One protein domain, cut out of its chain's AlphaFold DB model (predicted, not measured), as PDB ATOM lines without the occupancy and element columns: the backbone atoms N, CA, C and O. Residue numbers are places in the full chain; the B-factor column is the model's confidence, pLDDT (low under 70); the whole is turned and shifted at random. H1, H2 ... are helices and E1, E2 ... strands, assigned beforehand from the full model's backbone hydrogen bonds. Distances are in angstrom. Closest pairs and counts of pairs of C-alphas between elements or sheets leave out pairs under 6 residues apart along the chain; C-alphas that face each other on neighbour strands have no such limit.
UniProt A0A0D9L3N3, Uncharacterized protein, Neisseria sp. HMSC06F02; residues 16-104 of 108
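AT A GLANCE: This is residues 16 to 104 of the 108 residues of an uncharacterized protein of Neisseria sp. HMSC06F02 (UniProt A0A0D9L3N3). A small three-stranded sheet is crossed on one face by the long helix H2, making two layers, a sheet with a helix over it. H3 packs on H2, and H4 leaves the sheet as an arm whose residues 95 to 104 stick out. The printed part has 89 residues, in the order E1, H1, H2, H3, E2, E3, H4, and is of mixed class; the antiparallel sheet runs E1, E3, E2. It is compact, with a radius of gyration of the C-alphas of 13.3 A and spans of 42 by 31 by 18 A.

IN THESE COORDINATES: The strands are E1, residues 17 to 20, from C-alpha 17 at (192.458, 143.376, 127.555); E2, residues 74 to 78; and E3, residues 84 to 89, 16.6 A long. The helices are H2, residues 31 to 47, 24.5 A; H1, residues 23 to 27; H3, residues 58 to 65; and H4, residues 90 to 104, 21.2 A, ending with C-alpha 104 at (185.889, 165.083, 144.145).

HOW THE PARTS SIT: E3 is the inner strand. It is antiparallel to E1, with N 87 and O 17 at 2.8 A, and to E2, its hairpin partner, with N 77 and O 86 at 2.8 A. H2 is on the sheet at a height of 8.7 A and runs across the strands, at 66 degrees to E1 on the local plane; the closest C-alphas of H2 and E2 are those of Met 35 and Trp 76, 6.0 A. With residues 39 to 43 alone H2 touches H3, about perpendicular at 73 degrees; the C-alphas of Ala 43 and Ile 64 are closest, 5.6 A. H1 is close to H2 but not clearly touching, the closest C-alphas, of Phe 26 and Gln 34, being 5.8 A apart. H4 only grazes the sheet, with residues 90 to 94. In H1, H2, H3 and H4 every O i to N i+4 pair is within hydrogen-bond range.

THE WHOLE: The C-alphas of Lys 48 and Met 104 are the two farthest apart, 42.0 A. The printed part has no cut and no long link. Residues 97 to 104 have pLDDT under 70.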
ATOM      1  N   LYS A  16     194.234 147.157 127.364       94.38
ATOM      2  CA  LYS A  16     195.018 146.095 126.734       94.38
ATOM      3  C   LYS A  16     194.243 144.787 126.618       94.38
ATOM      4  O   LYS A  16     194.481 144.014 125.694       94.38
ATOM      5  N   TYR A  17     193.349 144.528 127.567       96.75
ATOM      6  CA  TYR A  17     192.458 143.376 127.555       96.75
ATOM      7  C   TYR A  17     191.218 143.662 128.399       96.75
ATOM      8  O   TYR A  17     191.328 144.224 129.490       96.75
ATOM      9  N   ASP A  18     190.057 143.268 127.891       96.69
ATOM     10  CA  ASP A  18     188.763 143.408 128.549       96.69
ATOM     11  C   ASP A  18     188.188 142.020 128.792       96.69
ATOM     12  O   ASP A  18     188.169 141.192 127.880       96.69
ATOM     13  N   THR A  19     187.736 141.755 130.013       97.00
ATOM     14  CA  THR A  19     187.116 140.475 130.340       97.00
ATOM     15  C   THR A  19     185.894 140.636 131.215       97.00
ATOM     16  O   THR A  19     185.751 141.603 131.971       97.00
ATOM     17  N   ARG A  20     185.015 139.638 131.133       97.12
ATOM     18  CA  ARG A  20     183.813 139.526 131.940       97.12
ATOM     19  C   ARG A  20     183.777 138.186 132.661       97.12
ATOM     20  O   ARG A  20     183.471 137.151 132.081       97.12
ATOM     21  N   ILE A  21     184.021 138.243 133.964       95.56
ATOM     22  CA  ILE A  21     183.996 137.092 134.863       95.56
ATOM     23  C   ILE A  21     182.557 136.845 135.321       95.56
ATOM     24  O   ILE A  21     181.776 137.782 135.529       95.56
ATOM     25  N   ASN A  22     182.203 135.572 135.525       95.12
ATOM     26  CA  ASN A  22     180.914 135.195 136.094       95.12
ATOM     27  C   ASN A  22     180.657 135.953 137.408       95.12
ATOM     28  O   ASN A  22     181.455 135.903 138.342       95.12
ATOM     29  N   THR A  23     179.514 136.630 137.517       92.38
ATOM     30  CA  THR A  23     179.245 137.531 138.648       92.38
ATOM     31  C   THR A  23     179.167 136.823 139.999       92.38
ATOM     32  O   THR A  23     179.473 137.441 141.017       92.38
ATOM     33  N   LYS A  24     178.746 135.550 140.040       94.44
ATOM     34  CA  LYS A  24     178.690 134.766 141.284       94.44
ATOM     35  C   LYS A  24     180.104 134.449 141.767       94.44
ATOM     36  O   LYS A  24     180.410 134.656 142.937       94.44
ATOM     37  N   GLU A  25     180.966 134.008 140.857       95.12
ATOM     38  CA  GLU A  25     182.375 133.750 141.155       95.12
ATOM     39  C   GLU A  25     183.104 135.043 141.537       95.12
ATOM     40  O   GLU A  25     183.770 135.095 142.569       95.12
ATOM     41  N   PHE A  26     182.895 136.117 140.778       94.88
ATOM     42  CA  PHE A  26     183.496 137.425 141.021       94.88
ATOM     43  C   PHE A  26     183.161 137.976 142.416       94.88
ATOM     44  O   PHE A  26     184.052 138.388 143.158       94.88
ATOM     45  N   ARG A  27     181.881 137.925 142.811       94.00
ATOM     46  CA  ARG A  27     181.415 138.373 144.137       94.00
ATOM     47  C   ARG A  27     181.895 137.486 145.283       94.00
ATOM     48  O   ARG A  27     181.931 137.946 146.417       94.00
ATOM     49  N   SER A  28     182.280 136.240 145.004       95.88
ATOM     50  CA  SER A  28     182.848 135.340 146.016       95.88
ATOM     51  C   SER A  28     184.297 135.682 146.395       95.88
ATOM     52  O   SER A  28     184.856 135.070 147.305       95.88
ATOM     53  N   LYS A  29     184.934 136.627 145.690       95.38
ATOM     54  CA  LYS A  29     186.331 137.028 145.887       95.38
ATOM     55  C   LYS A  29     186.425 138.491 146.316       95.38
ATOM     56  O   LYS A  29     185.636 139.321 145.883       95.38
ATOM     57  N   GLY A  30     187.449 138.812 147.107       96.06
ATOM     58  CA  GLY A  30     187.895 140.198 147.290       96.06
ATOM     59  C   GLY A  30     188.677 140.707 146.072       96.06
ATOM     60  O   GLY A  30     189.032 139.915 145.198       96.06
ATOM     61  N   SER A  31     189.009 142.001 146.054       94.94
ATOM     62  CA  SER A  31     189.691 142.683 144.935       94.94
ATOM     63  C   SER A  31     190.879 141.889 144.378       94.94
ATOM     64  O   SER A  31     190.904 141.553 143.201       94.94
ATOM     65  N   THR A  32     191.842 141.486 145.215       97.25
ATOM     66  CA  THR A  32     193.007 140.704 144.757       97.25
ATOM     67  C   THR A  32     192.602 139.386 144.094       97.25
ATOM     68  O   THR A  32     193.195 138.981 143.099       97.25
ATOM     69  N   GLY A  33     191.576 138.712 144.617       98.00
ATOM     70  CA  GLY A  33     191.059 137.479 144.025       98.00
ATOM     71  C   GLY A  33     190.357 137.719 142.686       98.00
ATOM     72  O   GLY A  33     190.549 136.936 141.764       98.00
ATOM     73  N   GLN A  34     189.611 138.816 142.551       98.19
ATOM     74  CA  GLN A  34     188.983 139.234 141.292       98.19
ATOM     75  C   GLN A  34     190.031 139.521 140.210       98.19
ATOM     76  O   GLN A  34     189.891 139.074 139.075       98.19
ATOM     77  N   MET A  35     191.131 140.178 140.580       98.25
ATOM     78  CA  MET A  35     192.264 140.412 139.684       98.25
ATOM     79  C   MET A  35     192.930 139.101 139.241       98.25
ATOM     80  O   MET A  35     193.235 138.939 138.065       98.25
ATOM     81  N   ARG A  36     193.107 138.127 140.148       98.44
ATOM     82  CA  ARG A  36     193.629 136.793 139.783       98.44
ATOM     83  C   ARG A  36     192.708 136.048 138.819       98.44
ATOM     84  O   ARG A  36     193.197 135.405 137.895       98.44
ATOM     85  N   LEU A  37     191.389 136.143 139.009       98.31
ATOM     86  CA  LEU A  37     190.414 135.573 138.071       98.31
ATOM     87  C   LEU A  37     190.551 136.201 136.679       98.31
ATOM     88  O   LEU A  37     190.565 135.477 135.689       98.31
ATOM     89  N   ALA A  38     190.731 137.521 136.608       98.44
ATOM     90  CA  ALA A  38     190.944 138.222 135.345       98.44
ATOM     91  C   ALA A  38     192.268 137.813 134.670       98.44
ATOM     92  O   ALA A  38     192.303 137.576 133.464       98.44
ATOM     93  N   THR A  39     193.350 137.651 135.442       98.69
ATOM     94  CA  THR A  39     194.631 137.145 134.920       98.69
ATOM     95  C   THR A  39     194.512 135.720 134.393       98.69
ATOM     96  O   THR A  39     195.076 135.413 133.345       98.69
ATOM     97  N   LYS A  40     193.757 134.857 135.079       98.38
ATOM     98  CA  LYS A  40     193.498 133.494 134.608       98.38
ATOM     99  C   LYS A  40     192.752 133.499 133.272       98.38
ATOM    100  O   LYS A  40     193.157 132.786 132.362       98.38
ATOM    101  N   ASP A  41     191.720 134.328 133.139       98.56
ATOM    102  CA  ASP A  41     190.983 134.474 131.880       98.56
ATOM    103  C   ASP A  41     191.891 134.957 130.734       98.56
ATOM    104  O   ASP A  41     191.905 134.360 129.657       98.56
ATOM    105  N   LEU A  42     192.751 135.951 130.988       98.62
ATOM    106  CA  LEU A  42     193.761 136.395 130.022       98.62
ATOM    107  C   LEU A  42     194.739 135.269 129.640       98.62
ATOM    108  O   LEU A  42     195.073 135.113 128.464       98.62
ATOM    109  N   ALA A  43     195.200 134.472 130.607       98.56
ATOM    110  CA  ALA A  43     196.080 133.338 130.340       98.56
ATOM    111  C   ALA A  43     195.401 132.305 129.424       98.56
ATOM    112  O   ALA A  43     196.011 131.837 128.462       98.56
ATOM    113  N   GLU A  44     194.126 131.997 129.671       98.38
ATOM    114  CA  GLU A  44     193.333 131.107 128.818       98.38
ATOM    115  C   GLU A  44     193.138 131.682 127.410       98.38
ATOM    116  O   GLU A  44     193.286 130.955 126.426       98.38
ATOM    117  N   ALA A  45     192.858 132.981 127.283       98.31
ATOM    118  CA  ALA A  45     192.720 133.647 125.989       98.31
ATOM    119  C   ALA A  45     194.030 133.613 125.181       98.31
ATOM    120  O   ALA A  45     194.020 133.403 123.965       98.31
ATOM    121  N   ILE A  46     195.177 133.751 125.854       98.19
ATOM    122  CA  ILE A  46     196.499 133.580 125.245       98.19
ATOM    123  C   ILE A  46     196.714 132.134 124.778       98.19
ATOM    124  O   ILE A  46     197.196 131.908 123.667       98.19
ATOM    125  N   GLN A  47     196.363 131.145 125.604       97.75
ATOM    126  CA  GLN A  47     196.494 129.724 125.255       97.75
ATOM    127  C   GLN A  47     195.611 129.338 124.065       97.75
ATOM    128  O   GLN A  47     196.050 128.591 123.194       97.75
ATOM    129  N   LYS A  48     194.398 129.896 123.989       98.00
ATOM    130  CA  LYS A  48     193.450 129.709 122.880       98.00
ATOM    131  C   LYS A  48     193.826 130.500 121.619       98.00
ATOM    132  O   LYS A  48     193.128 130.405 120.616       98.00
ATOM    133  N   GLY A  49     194.892 131.307 121.657       96.81
ATOM    134  CA  GLY A  49     195.327 132.142 120.532       96.81
ATOM    135  C   GLY A  49     194.446 133.368 120.266       96.81
ATOM    136  O   GLY A  49     194.653 134.058 119.271       96.81
ATOM    137  N   GLN A  50     193.493 133.668 121.152       97.50
ATOM    138  CA  GLN A  50     192.630 134.852 121.073       97.50
ATOM    139  C   GLN A  50     193.414 136.132 121.389       97.50
ATOM    140  O   GLN A  50     193.133 137.193 120.839       97.50
ATOM    141  N   VAL A  51     194.438 136.014 122.238       97.38
ATOM    142  CA  VAL A  51     195.396 137.081 122.529       97.38
ATOM    143  C   VAL A  51     196.791 136.629 122.114       97.38
ATOM    144  O   VAL A  51     197.271 135.562 122.496       97.38
ATOM    145  N   ARG A  52     197.481 137.451 121.321       97.31
ATOM    146  CA  ARG A  52     198.829 137.124 120.843       97.31
ATOM    147  C   ARG A  52     199.835 137.224 121.989       97.31
ATOM    148  O   ARG A  52     200.007 138.312 122.539       97.31
ATOM    149  N   LYS A  53     200.570 136.138 122.266       96.19
ATOM    150  CA  LYS A  53     201.685 136.109 123.240       96.19
ATOM    151  C   LYS A  53     202.691 137.242 123.029       96.19
ATOM    152  O   LYS A  53     203.145 137.832 123.998       96.19
ATOM    153  N   SER A  54     202.971 137.593 121.772       96.88
ATOM    154  CA  SER A  54     203.890 138.678 121.396       96.88
ATOM    155  C   SER A  54     203.448 140.078 121.844       96.88
ATOM    156  O   SER A  54     204.234 141.015 121.764       96.88
ATOM    157  N   SER A  55     202.216 140.233 122.339       96.00
ATOM    158  CA  SER A  55     201.732 141.486 122.934       96.00
ATOM    159  C   SER A  55     202.298 141.731 124.338       96.00
ATOM    160  O   SER A  55     202.095 142.810 124.902       96.00
ATOM    161  N   PHE A  56     202.972 140.738 124.921       97.50
ATOM    162  CA  PHE A  56     203.528 140.768 126.267       97.50
ATOM    163  C   PHE A  56     205.006 140.387 126.240       97.50
ATOM    164  O   PHE A  56     205.437 139.557 125.438       97.50
ATOM    165  N   ASN A  57     205.786 140.993 127.133       98.06
ATOM    166  CA  ASN A  57     207.178 140.599 127.339       98.06
ATOM    167  C   ASN A  57     207.273 139.342 128.228       98.06
ATOM    168  O   ASN A  57     206.284 138.881 128.801       98.06
ATOM    169  N   THR A  58     208.477 138.786 128.367       98.12
ATOM    170  CA  THR A  58     208.717 137.547 129.125       98.12
ATOM    171  C   THR A  58     208.273 137.631 130.589       98.12
ATOM    172  O   THR A  58     207.729 136.663 131.118       98.12
ATOM    173  N   GLU A  59     208.483 138.760 131.265       98.19
ATOM    174  CA  GLU A  59     208.090 138.923 132.672       98.19
ATOM    175  C   GLU A  59     206.570 138.994 132.827       98.19
ATOM    176  O   GLU A  59     205.999 138.371 133.723       98.19
ATOM    177  N   GLN A  60     205.906 139.687 131.902       98.44
ATOM    178  CA  GLN A  60     204.452 139.774 131.837       98.44
ATOM    179  C   GLN A  60     203.829 138.412 131.555       98.44
ATOM    180  O   GLN A  60     202.906 138.018 132.260       98.44
ATOM    181  N   LEU A  61     204.364 137.659 130.590       98.50
ATOM    182  CA  LEU A  61     203.909 136.300 130.300       98.50
ATOM    183  C   LEU A  61     204.050 135.389 131.525       98.50
ATOM    184  O   LEU A  61     203.096 134.699 131.867       98.50
ATOM    185  N   ARG A  62     205.172 135.456 132.253       98.44
ATOM    186  CA  ARG A  62     205.361 134.689 133.499       98.44
ATOM    187  C   ARG A  62     204.335 135.053 134.574       98.44
ATOM    188  O   ARG A  62     203.837 134.160 135.254       98.44
ATOM    189  N   ALA A  63     204.031 136.339 134.751       98.44
ATOM    190  CA  ALA A  63     203.015 136.784 135.707       98.44
ATOM    191  C   ALA A  63     201.606 136.314 135.300       98.44
ATOM    192  O   ALA A  63     200.836 135.854 136.144       98.44
ATOM    193  N   ILE A  64     201.298 136.369 133.999       98.56
ATOM    194  CA  ILE A  64     200.027 135.900 133.439       98.56
ATOM    195  C   ILE A  64     199.867 134.390 133.642       98.56
ATOM    196  O   ILE A  64     198.852 133.944 134.171       98.56
ATOM    197  N   GLU A  65     200.884 133.601 133.298       97.62
ATOM    198  CA  GLU A  65     200.872 132.138 133.436       97.62
ATOM    199  C   GLU A  65     200.741 131.682 134.896       97.62
ATOM    200  O   GLU A  65     200.099 130.670 135.173       97.62
ATOM    201  N   LYS A  66     201.293 132.449 135.844       98.06
ATOM    202  CA  LYS A  66     201.148 132.202 137.288       98.06
ATOM    203  C   LYS A  66     199.803 132.652 137.865       98.06
ATOM    204  O   LYS A  66     199.525 132.368 139.029       98.06
ATOM    205  N   GLY A  67     198.971 133.356 137.093       97.75
ATOM    206  CA  GLY A  67     197.713 133.910 137.589       97.75
ATOM    207  C   GLY A  67     197.918 135.017 138.625       97.75
ATOM    208  O   GLY A  67     197.114 135.146 139.551       97.75
ATOM    209  N   GLU A  68     199.001 135.791 138.515       98.25
ATOM    210  CA  GLU A  68     199.304 136.873 139.453       98.25
ATOM    211  C   GLU A  68     198.218 137.953 139.426       98.25
ATOM    212  O   GLU A  68     197.647 138.275 138.386       98.25
ATOM    213  N   SER A  69     197.937 138.571 140.572       96.88
ATOM    214  CA  SER A  69     196.948 139.660 140.652       96.88
ATOM    215  C   SER A  69     197.401 140.942 139.948       96.88
ATOM    216  O   SER A  69     196.581 141.814 139.691       96.88
ATOM    217  N   LYS A  70     198.698 141.090 139.673       93.50
ATOM    218  CA  LYS A  70     199.270 142.213 138.926       93.50
ATOM    219  C   LYS A  70     200.248 141.680 137.892       93.50
ATOM    220  O   LYS A  70     200.871 140.643 138.097       93.50
ATOM    221  N   ILE A  71     200.387 142.419 136.803       97.88
ATOM    222  CA  ILE A  71     201.287 142.104 135.696       97.88
ATOM    223  C   ILE A  71     202.277 143.275 135.607       97.88
ATOM    224  O   ILE A  71     201.832 144.410 135.725       97.88
ATOM    225  N   PRO A  72     203.593 143.072 135.419       97.81
ATOM    226  CA  PRO A  72     204.540 144.183 135.290       97.81
ATOM    227  C   PRO A  72     204.059 145.254 134.300       97.81
ATOM    228  O   PRO A  72     203.693 144.922 133.172       97.81
ATOM    229  N   ASP A  73     204.038 146.516 134.740       96.38
ATOM    230  CA  ASP A  73     203.511 147.710 134.047       96.38
ATOM    231  C   ASP A  73     201.986 147.800 133.866       96.38
ATOM    232  O   ASP A  73     201.491 148.800 133.336       96.38
ATOM    233  N   TYR A  74     201.223 146.803 134.316       96.94
ATOM    234  CA  TYR A  74     199.772 146.747 134.157       96.94
ATOM    235  C   TYR A  74     199.044 146.429 135.464       96.94
ATOM    236  O   TYR A  74     199.470 145.641 136.308       96.94
ATOM    237  N   THR A  75     197.854 146.997 135.604       95.75
ATOM    238  CA  THR A  75     196.945 146.680 136.699       95.75
ATOM    239  C   THR A  75     195.544 146.464 136.164       95.75
ATOM    240  O   THR A  75     195.140 147.050 135.157       95.75
ATOM    241  N   TRP A  76     194.791 145.624 136.858       96.81
ATOM    242  CA  TRP A  76     193.376 145.460 136.584       96.81
ATOM    243  C   TRP A  76     192.584 146.617 137.185       96.81
ATOM    244  O   TRP A  76     192.667 146.889 138.384       96.81
ATOM    245  N   HIS A  77     191.809 147.278 136.339       93.81
ATOM    246  CA  HIS A  77     190.819 148.274 136.699       93.81
ATOM    247  C   HIS A  77     189.441 147.610 136.839       93.81
ATOM    248  O   HIS A  77     189.027 146.833 135.975       93.81
ATOM    249  N   HIS A  78     188.743 147.919 137.933       92.69
ATOM    250  CA  HIS A  78     187.369 147.478 138.167       92.69
ATOM    251  C   HIS A  78     186.417 148.432 137.449       92.69
ATOM    252  O   HIS A  78     186.321 149.597 137.828       92.69
ATOM    253  N   HIS A  79     185.713 147.934 136.436       91.06
ATOM    254  CA  HIS A  79     184.713 148.719 135.717       91.06
ATOM    255  C   HIS A  79     183.416 148.850 136.538       91.06
ATOM    256  O   HIS A  79     183.136 148.003 137.391       91.06
ATOM    257  N   GLN A  80     182.574 149.858 136.255       86.50
ATOM    258  CA  GLN A  80     181.275 150.005 136.940       86.50
ATOM    259  C   GLN A  80     180.343 148.795 136.756       86.50
ATOM    260  O   GLN A  80     179.497 148.508 137.606       86.50
ATOM    261  N   ASP A  81     180.510 148.058 135.659       89.12
ATOM    262  CA  ASP A  81     179.730 146.857 135.386       89.12
ATOM    263  C   ASP A  81     180.296 145.689 136.189       89.12
ATOM    264  O   ASP A  81     181.369 145.164 135.889       89.12
ATOM    265  N   THR A  82     179.551 145.237 137.201       91.88
ATOM    266  CA  THR A  82     180.006 144.166 138.101       91.88
ATOM    267  C   THR A  82     180.499 142.952 137.318       91.88
ATOM    268  O   THR A  82     179.747 142.394 136.516       91.88
ATOM    269  N   GLY A  83     181.734 142.520 137.582       93.69
ATOM    270  CA  GLY A  83     182.378 141.382 136.921       93.69
ATOM    271  C   GLY A  83     183.170 141.730 135.659       93.69
ATOM    272  O   GLY A  83     183.830 140.843 135.127       93.69
ATOM    273  N   ARG A  84     183.128 142.979 135.171       96.38
ATOM    274  CA  ARG A  84     183.978 143.442 134.066       96.38
ATOM    275  C   ARG A  84     185.299 143.986 134.616       96.38
ATOM    276  O   ARG A  84     185.297 144.826 135.516       96.38
ATOM    277  N   MET A  85     186.409 143.501 134.070       97.12
ATOM    278  CA  MET A  85     187.767 143.883 134.456       97.12
ATOM    279  C   MET A  85     188.551 144.314 133.219       97.12
ATOM    280  O   MET A  85     188.513 143.640 132.192       97.12
ATOM    281  N   GLN A  86     189.280 145.420 133.340       96.94
ATOM    282  CA  GLN A  86     190.075 145.991 132.254       96.94
ATOM    283  C   GLN A  86     191.548 146.016 132.634       96.94
ATOM    284  O   GLN A  86     191.922 146.612 133.642       96.94
ATOM    285  N   LEU A  87     192.401 145.379 131.838       97.31
ATOM    286  CA  LEU A  87     193.844 145.468 132.014       97.31
ATOM    287  C   LEU A  87     194.336 146.768 131.380       97.31
ATOM    288  O   LEU A  87     194.287 146.916 130.161       97.31
ATOM    289  N   ILE A  88     194.839 147.689 132.198       94.62
ATOM    290  CA  ILE A  88     195.365 148.985 131.749       94.62
ATOM    291  C   ILE A  88     196.767 149.207 132.303       94.62
ATOM    292  O   ILE A  88     197.180 148.548 133.260       94.62
ATOM    293  N   ARG A  89     197.523 150.138 131.715       93.88
ATOM    294  CA  ARG A  89     198.852 150.473 132.238       93.88
ATOM    295  C   ARG A  89     198.753 151.105 133.632       93.88
ATOM    296  O   ARG A  89     197.873 151.928 133.895       93.88
ATOM    297  N   GLU A  90     199.668 150.745 134.529       92.12
ATOM    298  CA  GLU A  90     199.627 151.205 135.926       92.12
ATOM    299  C   GLU A  90     199.873 152.720 136.061       92.12
ATOM    300  O   GLU A  90     199.283 153.370 136.926       92.12
ATOM    301  N   ASP A  91     200.658 153.326 135.162       89.06
ATOM    302  CA  ASP A  91     200.864 154.780 135.108       89.06
ATOM    303  C   ASP A  91     199.571 155.541 134.767       89.06
ATOM    304  O   ASP A  91     199.270 156.572 135.378       89.06
ATOM    305  N   ILE A  92     198.780 155.003 133.836       86.31
ATOM    306  CA  ILE A  92     197.470 155.531 133.449       86.31
ATOM    307  C   ILE A  92     196.471 155.394 134.601       86.31
ATOM    308  O   ILE A  92     195.799 156.373 134.942       86.31
ATOM    309  N   HIS A  93     196.420 154.221 135.241       87.25
ATOM    310  CA  HIS A  93     195.572 153.979 136.408       87.25
ATOM    311  C   HIS A  93     195.884 154.969 137.544       87.25
ATOM    312  O   HIS A  93     194.988 155.640 138.059       87.25
ATOM    313  N   ARG A  94     197.169 155.130 137.891       84.56
ATOM    314  CA  ARG A  94     197.625 156.017 138.973       84.56
ATOM    315  C   ARG A  94     197.304 157.485 138.708       84.56
ATOM    316  O   ARG A  94     196.739 158.151 139.571       84.56
ATOM    317  N   ARG A  95     197.632 157.991 137.512       80.06
ATOM    318  CA  ARG A  95     197.349 159.387 137.124       80.06
ATOM    319  C   ARG A  95     195.869 159.717 137.276       80.06
ATOM    320  O   ARG A  95     195.506 160.802 137.707       80.06
ATOM    321  N   THR A  96     195.025 158.764 136.927       71.00
ATOM    322  CA  THR A  96     193.587 158.949 136.934       71.00
ATOM    323  C   THR A  96     192.997 158.903 138.341       71.00
ATOM    324  O   THR A  96     192.141 159.725 138.659       71.00
ATOM    325  N   GLY A  97     193.491 158.010 139.205       65.44
ATOM    326  CA  GLY A  97     193.115 157.993 140.621       65.44
ATOM    327  C   GLY A  97     193.414 159.323 141.320       65.44
ATOM    328  O   GLY A  97     192.585 159.813 142.082       65.44
ATOM    329  N   HIS A  98     194.549 159.951 140.998       61.53
ATOM    330  CA  HIS A  98     194.891 161.275 141.527       61.53
ATOM    331  C   HIS A  98     193.926 162.367 141.034       61.53
ATOM    332  O   HIS A  98     193.400 163.119 141.847       61.53
ATOM    333  N   ILE A  99     193.613 162.410 139.731       59.62
ATOM    334  CA  ILE A  99     192.684 163.413 139.172       59.62
ATOM    335  C   ILE A  99     191.263 163.229 139.728       59.62
ATOM    336  O   ILE A  99     190.610 164.210 140.071       59.62
ATOM    337  N   GLY A 100     190.777 161.987 139.837       55.03
ATOM    338  CA  GLY A 100     189.454 161.696 140.398       55.03
ATOM    339  C   GLY A 100     189.330 162.131 141.860       55.03
ATOM    340  O   GLY A 100     188.339 162.754 142.234       55.03
ATOM    341  N   GLY A 101     190.366 161.883 142.670       56.84
ATOM    342  CA  GLY A 101     190.423 162.354 144.055       56.84
ATOM    343  C   GLY A 101     190.467 163.881 144.172       56.84
ATOM    344  O   GLY A 101     189.780 164.454 145.015       56.84
ATOM    345  N   GLU A 102     191.224 164.569 143.317       55.88
ATOM    346  CA  GLU A 102     191.276 166.037 143.301       55.88
ATOM    347  C   GLU A 102     189.959 166.673 142.833       55.88
ATOM    348  O   GLU A 102     189.511 167.661 143.417       55.88
ATOM    349  N   ALA A 103     189.309 166.099 141.817       52.97
ATOM    350  CA  ALA A 103     188.028 166.582 141.304       52.97
ATOM    351  C   ALA A 103     186.896 166.420 142.332       52.97
ATOM    352  O   ALA A 103     186.089 167.332 142.498       52.97
ATOM    353  N   MET A 104     186.870 165.306 143.075       52.31
ATOM    354  CA  MET A 104     185.889 165.083 144.145       52.31
ATOM    355  C   MET A 104     186.128 165.963 145.384       52.31
ATOM    356  O   MET A 104     185.180 166.267 146.103       52.31
TER     357      MET A 104